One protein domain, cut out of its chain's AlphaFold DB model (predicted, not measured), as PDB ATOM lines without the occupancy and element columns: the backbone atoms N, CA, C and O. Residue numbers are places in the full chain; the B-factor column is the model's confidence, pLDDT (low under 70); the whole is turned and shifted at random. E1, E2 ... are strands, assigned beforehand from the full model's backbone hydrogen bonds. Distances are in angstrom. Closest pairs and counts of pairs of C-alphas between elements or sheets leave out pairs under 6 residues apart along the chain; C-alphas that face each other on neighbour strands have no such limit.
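This is residues 62 to 121 and 132 to 143 of the 171 residues of an uncharacterized protein of Verrucomicrobia subdivision 3 bacterium (UniProt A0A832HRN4). Picture a twisted and curled wall of four strands, E1 to E4, with a small, loose pair of short strands, E5 and E6, over one face near E1 and E2. A long loop, residues 98 to 114, swings away from E4 and comes back to E5. The printed part has 72 residues, with no named helix and six named strands in the order E1 to E6; under half of the residues are in named elements. The large sheet has the order E1, E2, E3, E4, antiparallel, the small one is parallel, and the class is all strand. The whole is compact, with a radius of gyration of the C-alphas of 12.7 A and spans of 36 by 28 by 18 A.

Find C-alpha 67 at (257.402, 142.423, 334.431); from there E2, residues 67 to 74, runs 21.1 A. E3, residues 77 to 84, runs 21.9 A, and E4, residues 90 to 97, runs 19.8 A to C-alpha 97 at (237.758, 132.811, 324.743). E1 is residues 62 to 64, E5 residues 115 to 117 and E6 residues 132 to 134, ending at C-alpha 134 at (246.962, 145.706, 331.273).

E1 to E4 form a meander, each strand the antiparallel neighbour and hairpin partner of the one before. Look for N 79 and O 72, 2.7 A, between E2 and E3; N 80 and O 94, 2.8 A, between E3 and E4; and N 69 and O 62, 2.8 A, between E1 and E2. The closest C-alphas of E1 and E5 are those of Ala 62 and Pro 115, 5.9 A. E5 and E6 are parallel, with N 134 and O 116 at 2.9 A.

Residues 122 to 131 are not printed, and C-alphas 121 and 132 are 16.2 A apart across this cut. The link E4 to E5 is long. Confidence is under 70 at residues 101 to 104, 119 to 121 and 132 to 143.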
ATOM      1  N   ALA A  62     255.049 144.877 326.311       89.31
ATOM      2  CA  ALA A  62     255.245 146.031 327.188       89.31
ATOM      3  C   ALA A  62     255.966 145.600 328.463       89.31
ATOM      4  O   ALA A  62     255.805 144.468 328.914       89.31
ATOM      5  N   VAL A  63     256.752 146.496 329.050       90.06
ATOM      6  CA  VAL A  63     257.550 146.202 330.244       90.06
ATOM      7  C   VAL A  63     257.272 147.256 331.307       90.06
ATOM      8  O   VAL A  63     257.339 148.449 331.022       90.06
ATOM      9  N   GLN A  64     256.965 146.821 332.528       86.62
ATOM     10  CA  GLN A  64     256.850 147.689 333.700       86.62
ATOM     11  C   GLN A  64     257.272 146.932 334.960       86.62
ATOM     12  O   GLN A  64     256.904 145.771 335.133       86.62
ATOM     13  N   ASP A  65     258.014 147.598 335.850       87.00
ATOM     14  CA  ASP A  65     258.351 147.118 337.199       87.00
ATOM     15  C   ASP A  65     258.885 145.669 337.217       87.00
ATOM     16  O   ASP A  65     258.436 144.805 337.974       87.00
ATOM     17  N   GLY A  66     259.818 145.373 336.307       88.38
ATOM     18  CA  GLY A  66     260.433 144.049 336.173       88.38
ATOM     19  C   GLY A  66     259.494 142.951 335.655       88.38
ATOM     20  O   GLY A  66     259.768 141.765 335.839       88.38
ATOM     21  N   THR A  67     258.380 143.333 335.031       88.19
ATOM     22  CA  THR A  67     257.402 142.423 334.431       88.19
ATOM     23  C   THR A  67     257.254 142.710 332.944       88.19
ATOM     24  O   THR A  67     257.048 143.857 332.546       88.19
ATOM     25  N   VAL A  68     257.320 141.664 332.125       91.50
ATOM     26  CA  VAL A  68     257.037 141.705 330.689       91.50
ATOM     27  C   VAL A  68     255.605 141.235 330.459       91.50
ATOM     28  O   VAL A  68     255.235 140.141 330.874       91.50
ATOM     29  N   PHE A  69     254.806 142.041 329.776       89.69
ATOM     30  CA  PHE A  69     253.440 141.727 329.385       89.69
ATOM     31  C   PHE A  69     253.398 141.402 327.900       89.69
ATOM     32  O   PHE A  69     253.830 142.198 327.062       89.69
ATOM     33  N   ALA A  70     252.851 140.235 327.586       90.81
ATOM     34  CA  ALA A  70     252.742 139.737 326.230       90.81
ATOM     35  C   ALA A  70     251.334 139.213 325.963       90.81
ATOM     36  O   ALA A  70     250.718 138.576 326.825       90.81
ATOM     37  N   PHE A  71     250.841 139.467 324.754       89.31
ATOM     38  CA  PHE A  71     249.594 138.896 324.270       89.31
ATOM     39  C   PHE A  71     249.873 137.825 323.231       89.31
ATOM     40  O   PHE A  71     250.719 138.004 322.358       89.31
ATOM     41  N   GLY A  72     249.100 136.754 323.280       88.81
ATOM     42  CA  GLY A  72     249.081 135.753 322.228       88.81
ATOM     43  C   GLY A  72     247.820 134.918 322.310       88.81
ATOM     44  O   GLY A  72     247.067 135.011 323.272       88.81
ATOM     45  N   ASN A  73     247.571 134.127 321.281       88.44
ATOM     46  CA  ASN A  73     246.424 133.247 321.190       88.44
ATOM     47  C   ASN A  73     246.882 131.794 321.133       88.44
ATOM     48  O   ASN A  73     247.791 131.448 320.372       88.44
ATOM     49  N   VAL A  74     246.233 130.940 321.913       89.31
ATOM     50  CA  VAL A  74     246.435 129.494 321.873       89.31
ATOM     51  C   VAL A  74     245.067 128.836 321.820       89.31
ATOM     52  O   VAL A  74     244.259 129.034 322.719       89.31
ATOM     53  N   ALA A  75     244.823 128.039 320.779       86.81
ATOM     54  CA  ALA A  75     243.596 127.256 320.620       86.81
ATOM     55  C   ALA A  75     242.291 128.075 320.760       86.81
ATOM     56  O   ALA A  75     241.365 127.646 321.440       86.81
ATOM     57  N   ASP A  76     242.209 129.237 320.097       83.50
ATOM     58  CA  ASP A  76     241.048 130.144 320.154       83.50
ATOM     59  C   ASP A  76     240.795 130.753 321.553       83.50
ATOM     60  O   ASP A  76     239.681 131.180 321.882       83.50
ATOM     61  N   GLU A  77     241.851 130.863 322.358       82.06
ATOM     62  CA  GLU A  77     241.880 131.634 323.597       82.06
ATOM     63  C   GLU A  77     242.981 132.688 323.535       82.06
ATOM     64  O   GLU A  77     244.162 132.362 323.387       82.06
ATOM     65  N   ASP A  78     242.601 133.955 323.689       85.44
ATOM     66  CA  ASP A  78     243.572 135.027 323.874       85.44
ATOM     67  C   ASP A  78     244.090 134.984 325.310       85.44
ATOM     68  O   ASP A  78     243.339 134.866 326.284       85.44
ATOM     69  N   ARG A  79     245.408 135.088 325.428       86.06
ATOM     70  CA  ARG A  79     246.166 135.001 326.664       86.06
ATOM     71  C   ARG A  79     246.953 136.276 326.873       86.06
ATOM     72  O   ARG A  79     247.621 136.780 325.973       86.06
ATOM     73  N   ILE A  80     246.909 136.753 328.104       88.50
ATOM     74  CA  ILE A  80     247.719 137.850 328.605       88.50
ATOM     75  C   ILE A  80     248.684 137.237 329.598       88.50
ATOM     76  O   ILE A  80     248.271 136.764 330.657       88.50
ATOM     77  N   THR A  81     249.957 137.209 329.230       89.69
ATOM     78  CA  THR A  81     251.008 136.558 330.008       89.69
ATOM     79  C   THR A  81     251.898 137.624 330.621       89.69
ATOM     80  O   THR A  81     252.449 138.458 329.901       89.69
ATOM     81  N   ALA A  82     252.035 137.590 331.944       90.19
ATOM     82  CA  ALA A  82     253.012 138.386 332.668       90.19
ATOM     83  C   ALA A  82     254.215 137.509 333.010       90.19
ATOM     84  O   ALA A  82     254.077 136.509 333.717       90.19
ATOM     85  N   LEU A  83     255.384 137.885 332.507       91.44
ATOM     86  CA  LEU A  83     256.641 137.169 332.674       91.44
ATOM     87  C   LEU A  83     257.587 137.995 333.538       91.44
ATOM     88  O   LEU A  83     257.592 139.223 333.495       91.44
ATOM     89  N   ASP A  84     258.400 137.313 334.321       91.19
ATOM     90  CA  ASP A  84     259.520 137.908 335.028       91.19
ATOM     91  C   ASP A  84     260.603 138.360 334.034       91.19
ATOM     92  O   ASP A  84     260.988 137.588 333.158       91.19
ATOM     93  N   ILE A  85     261.082 139.605 334.146       94.12
ATOM     94  CA  ILE A  85     262.030 140.173 333.172       94.12
ATOM     95  C   ILE A  85     263.400 139.482 333.176       94.12
ATOM     96  O   ILE A  85     264.039 139.402 332.130       94.12
ATOM     97  N   GLU A  86     263.840 138.969 334.326       94.12
ATOM     98  CA  GLU A  86     265.171 138.374 334.486       94.12
ATOM     99  C   GLU A  86     265.177 136.917 334.021       94.12
ATOM    100  O   GLU A  86     266.108 136.451 333.368       94.12
ATOM    101  N   THR A  87     264.116 136.183 334.356       93.56
ATOM    102  CA  THR A  87     264.061 134.729 334.168       93.56
ATOM    103  C   THR A  87     263.180 134.282 333.008       93.56
ATOM    104  O   THR A  87     263.267 133.127 332.597       93.56
ATOM    105  N   GLY A  88     262.288 135.143 332.514       92.25
ATOM    106  CA  GLY A  88     261.264 134.772 331.537       92.25
ATOM    107  C   GLY A  88     260.187 133.834 332.096       92.25
ATOM    108  O   GLY A  88     259.391 133.293 331.332       92.25
ATOM    109  N   LYS A  89     260.141 133.604 333.416       92.31
ATOM    110  CA  LYS A  89     259.136 132.729 334.039       92.31
ATOM    111  C   LYS A  89     257.779 133.414 334.097       92.31
ATOM    112  O   LYS A  89     257.683 134.587 334.451       92.31
ATOM    113  N   VAL A  90     256.719 132.663 333.816       90.81
ATOM    114  CA  VAL A  90     255.343 133.161 333.924       90.81
ATOM    115  C   VAL A  90     255.021 133.447 335.392       90.81
ATOM    116  O   VAL A  90     255.005 132.541 336.220       90.81
ATOM    117  N   ARG A  91     254.746 134.713 335.712       87.81
ATOM    118  CA  ARG A  91     254.250 135.154 337.024       87.81
ATOM    119  C   ARG A  91     252.750 134.907 337.143       87.81
ATOM    120  O   ARG A  91     252.272 134.432 338.168       87.81
ATOM    121  N   TRP A  92     252.007 135.233 336.089       86.19
ATOM    122  CA  TRP A  92     250.584 134.944 335.974       86.19
ATOM    123  C   TRP A  92     250.146 134.951 334.512       86.19
ATOM    124  O   TRP A  92     250.812 135.518 333.643       86.19
ATOM    125  N   GLN A  93     248.993 134.340 334.251       84.06
ATOM    126  CA  GLN A  93     248.370 134.349 332.937       84.06
ATOM    127  C   GLN A  93     246.857 134.513 333.070       84.06
ATOM    128  O   GLN A  93     246.226 133.867 333.910       84.06
ATOM    129  N   TYR A  94     246.289 135.382 332.240       83.19
ATOM    130  CA  TYR A  94     244.850 135.572 332.103       83.19
ATOM    131  C   TYR A  94     244.412 135.103 330.720       83.19
ATOM    132  O   TYR A  94     245.011 135.510 329.728       83.19
ATOM    133  N   CYS A  95     243.381 134.266 330.658       82.50
ATOM    134  CA  CYS A  95     242.894 133.671 329.416       82.50
ATOM    135  C   CYS A  95     241.414 133.997 329.227       82.50
ATOM    136  O   CYS A  95     240.637 133.970 330.186       82.50
ATOM    137  N   TYR A  96     241.018 134.309 327.998       79.44
ATOM    138  CA  TYR A  96     239.619 134.505 327.640       79.44
ATOM    139  C   TYR A  96     239.328 133.936 326.249       79.44
ATOM    140  O   TYR A  96     240.184 133.995 325.363       79.44
ATOM    141  N   PRO A  97     238.119 133.386 326.030       78.56
ATOM    142  CA  PRO A  97     237.758 132.811 324.743       78.56
ATOM    143  C   PRO A  97     237.748 133.906 323.675       78.56
ATOM    144  O   PRO A  97     236.983 134.871 323.753       78.56
ATOM    145  N   CYS A  98     238.599 133.745 322.666       79.62
ATOM    146  CA  CYS A  98     238.728 134.658 321.546       79.62
ATOM    147  C   CYS A  98     239.216 133.870 320.334       79.62
ATOM    148  O   CYS A  98     240.363 133.428 320.279       79.62
ATOM    149  N   ARG A  99     238.335 133.686 319.349       77.44
ATOM    150  CA  ARG A  99     238.709 132.970 318.129       77.44
ATOM    151  C   ARG A  99     239.844 133.703 317.435       77.44
ATOM    152  O   ARG A  99     239.736 134.901 317.168       77.44
ATOM    153  N   ALA A 100     240.877 132.957 317.070       70.62
ATOM    154  CA  ALA A 100     242.043 133.467 316.376       70.62
ATOM    155  C   ALA A 100     241.704 133.663 314.891       70.62
ATOM    156  O   ALA A 100     242.168 132.927 314.018       70.62
ATOM    157  N   LEU A 101     240.808 134.609 314.614       68.88
ATOM    158  CA  LEU A 101     240.393 134.964 313.267       68.88
ATOM    159  C   LEU A 101     241.424 135.916 312.682       68.88
ATOM    160  O   LEU A 101     241.627 137.019 313.189       68.88
ATOM    161  N   GLY A 102     242.060 135.499 311.594       64.62
ATOM    162  CA  GLY A 102     242.870 136.416 310.820       64.62
ATOM    163  C   GLY A 102     241.984 137.400 310.063       64.62
ATOM    164  O   GLY A 102     241.077 137.002 309.334       64.62
ATOM    165  N   ILE A 103     242.207 138.696 310.296       65.38
ATOM    166  CA  ILE A 103     241.341 139.765 309.779       65.38
ATOM    167  C   ILE A 103     241.592 139.998 308.283       65.38
ATOM    168  O   ILE A 103     240.641 140.256 307.552       65.38
ATOM    169  N   ALA A 104     242.848 139.911 307.823       66.31
ATOM    170  CA  ALA A 104     243.193 140.090 306.407       66.31
ATOM    171  C   ALA A 104     243.452 138.759 305.686       66.31
ATOM    172  O   ALA A 104     243.117 138.625 304.511       66.31
ATOM    173  N   LYS A 105     244.014 137.764 306.384       72.06
ATOM    174  CA  LYS A 105     244.241 136.414 305.859       72.06
ATOM    175  C   LYS A 105     244.055 135.355 306.949       72.06
ATOM    176  O   LYS A 105     244.351 135.658 308.102       72.06
ATOM    177  N   PRO A 106     243.624 134.118 306.629       72.00
ATOM    178  CA  PRO A 106     243.363 133.071 307.628       72.00
ATOM    179  C   PRO A 106     244.567 132.653 308.494       72.00
ATOM    180  O   PRO A 106     244.376 132.067 309.561       72.00
ATOM    181  N   ASP A 107     245.789 132.919 308.034       76.56
ATOM    182  CA  ASP A 107     247.057 132.638 308.715       76.56
ATOM    183  C   ASP A 107     247.482 133.739 309.704       76.56
ATOM    184  O   ASP A 107     248.281 133.481 310.600       76.56
ATOM    185  N   GLU A 108     246.899 134.941 309.636       77.69
ATOM    186  CA  GLU A 108     247.223 136.069 310.525       77.69
ATOM    187  C   GLU A 108     246.485 136.012 311.872       77.69
ATOM    188  O   GLU A 108     245.718 136.913 312.233       77.69
ATOM    189  N   ARG A 109     246.707 134.933 312.618       80.69
ATOM    190  CA  ARG A 109     245.985 134.628 313.857       80.69
ATOM    191  C   ARG A 109     246.510 135.404 315.069       80.69
ATOM    192  O   ARG A 109     247.708 135.639 315.201       80.69
ATOM    193  N   GLY A 110     245.597 135.719 315.989       82.00
ATOM    194  CA  GLY A 110     245.907 136.245 317.319       82.00
ATOM    195  C   GLY A 110     245.871 137.773 317.459       82.00
ATOM    196  O   GLY A 110     245.524 138.496 316.518       82.00
ATOM    197  N   PRO A 111     246.198 138.283 318.657       80.88
ATOM    198  CA  PRO A 111     246.050 139.690 319.008       80.88
ATOM    199  C   PRO A 111     247.062 140.580 318.277       80.88
ATOM    200  O   PRO A 111     248.212 140.200 318.055       80.88
ATOM    201  N   ARG A 112     246.627 141.799 317.925       82.19
ATOM    202  CA  ARG A 112     247.450 142.835 317.258       82.19
ATOM    203  C   ARG A 112     247.610 144.109 318.077       82.19
ATOM    204  O   ARG A 112     248.472 144.926 317.784       82.19
ATOM    205  N   ALA A 113     246.750 144.299 319.072       78.31
ATOM    206  CA  ALA A 113     246.832 145.440 319.961       78.31
ATOM    207  C   ALA A 113     247.952 145.191 320.967       78.31
ATOM    208  O   ALA A 113     247.885 144.233 321.729       78.31
ATOM    209  N   SER A 114     248.971 146.042 320.971       80.06
ATOM    210  CA  SER A 114     250.012 145.995 321.993       80.06
ATOM    211  C   SER A 114     249.436 146.318 323.377       80.06
ATOM    212  O   SER A 114     248.562 147.187 323.478       80.06
ATOM    213  N   PRO A 115     249.910 145.656 324.446       81.25
ATOM    214  CA  PRO A 115     249.506 145.986 325.802       81.25
ATOM    215  C   PRO A 115     249.930 147.418 326.135       81.25
ATOM    216  O   PRO A 115     251.096 147.783 325.985       81.25
ATOM    217  N   LEU A 116     248.986 148.225 326.615       80.88
ATOM    218  CA  LEU A 116     249.281 149.504 327.251       80.88
ATOM    219  C   LEU A 116     249.348 149.291 328.758       80.88
ATOM    220  O   LEU A 116     248.403 148.791 329.368       80.88
ATOM    221  N   VAL A 117     250.464 149.695 329.346       78.00
ATOM    222  CA  VAL A 117     250.760 149.490 330.759       78.00
ATOM    223  C   VAL A 117     250.906 150.863 331.420       78.00
ATOM    224  O   VAL A 117     251.633 151.720 330.919       78.00
ATOM    225  N   HIS A 118     250.153 151.111 332.496       74.69
ATOM    226  CA  HIS A 118     250.095 152.412 333.170       74.69
ATOM    227  C   HIS A 118     250.239 152.267 334.688       74.69
ATOM    228  O   HIS A 118     249.508 151.506 335.325       74.69
ATOM    229  N   ALA A 119     251.136 153.058 335.282       49.75
ATOM    230  CA  ALA A 119     251.292 153.164 336.728       49.75
ATOM    231  C   ALA A 119     250.263 154.155 337.306       49.75
ATOM    232  O   ALA A 119     250.507 155.359 337.335       49.75
ATOM    233  N   GLY A 120     249.111 153.675 337.783       44.44
ATOM    234  CA  GLY A 120     248.223 154.516 338.597       44.44
ATOM    235  C   GLY A 120     246.744 154.146 338.583       44.44
ATOM    236  O   GLY A 120     246.189 153.815 337.545       44.44
ATOM    237  N   ALA A 121     246.100 154.291 339.752       36.41
ATOM    238  CA  ALA A 121     244.697 153.988 340.092       36.41
ATOM    239  C   ALA A 121     243.603 154.730 339.278       36.41
ATOM    240  O   ALA A 121     242.436 154.700 339.667       36.41
ATOM    241  N   CYS A 132     244.288 147.578 324.383       50.31
ATOM    242  CA  CYS A 132     244.017 146.839 325.615       50.31
ATOM    243  C   CYS A 132     244.910 147.387 326.731       50.31
ATOM    244  O   CYS A 132     246.131 147.437 326.572       50.31
ATOM    245  N   CYS A 133     244.317 147.754 327.866       46.09
ATOM    246  CA  CYS A 133     245.066 148.187 329.042       46.09
ATOM    247  C   CYS A 133     245.303 146.989 329.968       46.09
ATOM    248  O   CYS A 133     244.353 146.342 330.418       46.09
ATOM    249  N   VAL A 134     246.569 146.708 330.274       50.34
ATOM    250  CA  VAL A 134     246.962 145.706 331.273       50.34
ATOM    251  C   VAL A 134     247.461 146.441 332.502       50.34
ATOM    252  O   VAL A 134     248.375 147.260 332.412       50.34
ATOM    253  N   TRP A 135     246.863 146.156 333.656       43.12
ATOM    254  CA  TRP A 135     247.374 146.650 334.927       43.12
ATOM    255  C   TRP A 135     248.406 145.680 335.505       43.12
ATOM    256  O   TRP A 135     248.313 144.469 335.330       43.12
ATOM    257  N   THR A 136     249.348 146.210 336.282       39.78
ATOM    258  CA  THR A 136     250.261 145.460 337.167       39.78
ATOM    259  C   THR A 136     249.562 144.615 338.253       39.78
ATOM    260  O   THR A 136     250.196 143.794 338.906       39.78
ATOM    261  N   SER A 137     248.249 144.781 338.432       40.31
ATOM    262  CA  SER A 137     247.350 143.954 339.246       40.31
ATOM    263  C   SER A 137     246.550 143.057 338.287       40.31
ATOM    264  O   SER A 137     246.329 143.495 337.164       40.31
ATOM    265  N   PRO A 138     246.066 141.852 338.657       45.28
ATOM    266  CA  PRO A 138     245.341 140.919 337.765       45.28
ATOM    267  C   PRO A 138     244.035 141.453 337.118       45.28
ATOM    268  O   PRO A 138     243.230 140.683 336.602       45.28
ATOM    269  N   GLN A 139     243.796 142.762 337.149       42.22
ATOM    270  CA  GLN A 139     242.721 143.463 336.474       42.22
ATOM    271  C   GLN A 139     243.178 143.893 335.075       42.22
ATOM    272  O   GLN A 139     243.840 144.912 334.889       42.22
ATOM    273  N   VAL A 140     242.786 143.113 334.073       50.28
ATOM    274  CA  VAL A 140     242.829 143.534 332.670       50.28
ATOM    275  C   VAL A 140     241.525 144.270 332.374       50.28
ATOM    276  O   VAL A 140     240.444 143.706 332.547       50.28
ATOM    277  N   LEU A 141     241.607 145.525 331.928       46.28
ATOM    278  CA  LEU A 141     240.441 146.288 331.479       46.28
ATOM    279  C   LEU A 141     240.447 146.342 329.949       46.28
ATOM    280  O   LEU A 141     241.290 146.994 329.333       46.28
ATOM    281  N   TYR A 142     239.493 145.643 329.337       40.28
ATOM    282  CA  TYR A 142     239.279 145.636 327.892       40.28
ATOM    283  C   TYR A 142     238.202 146.664 327.514       40.28
ATOM    284  O   TYR A 142     237.116 146.657 328.096       40.28
ATOM    285  N   GLY A 143     238.467 147.533 326.529       34.19
ATOM    286  CA  GLY A 143     237.533 148.574 326.079       34.19
ATOM    287  C   GLY A 143     237.363 148.646 324.554       34.19
ATOM    288  O   GLY A 143     238.076 149.414 323.929       34.19
TER     289      GLY A 143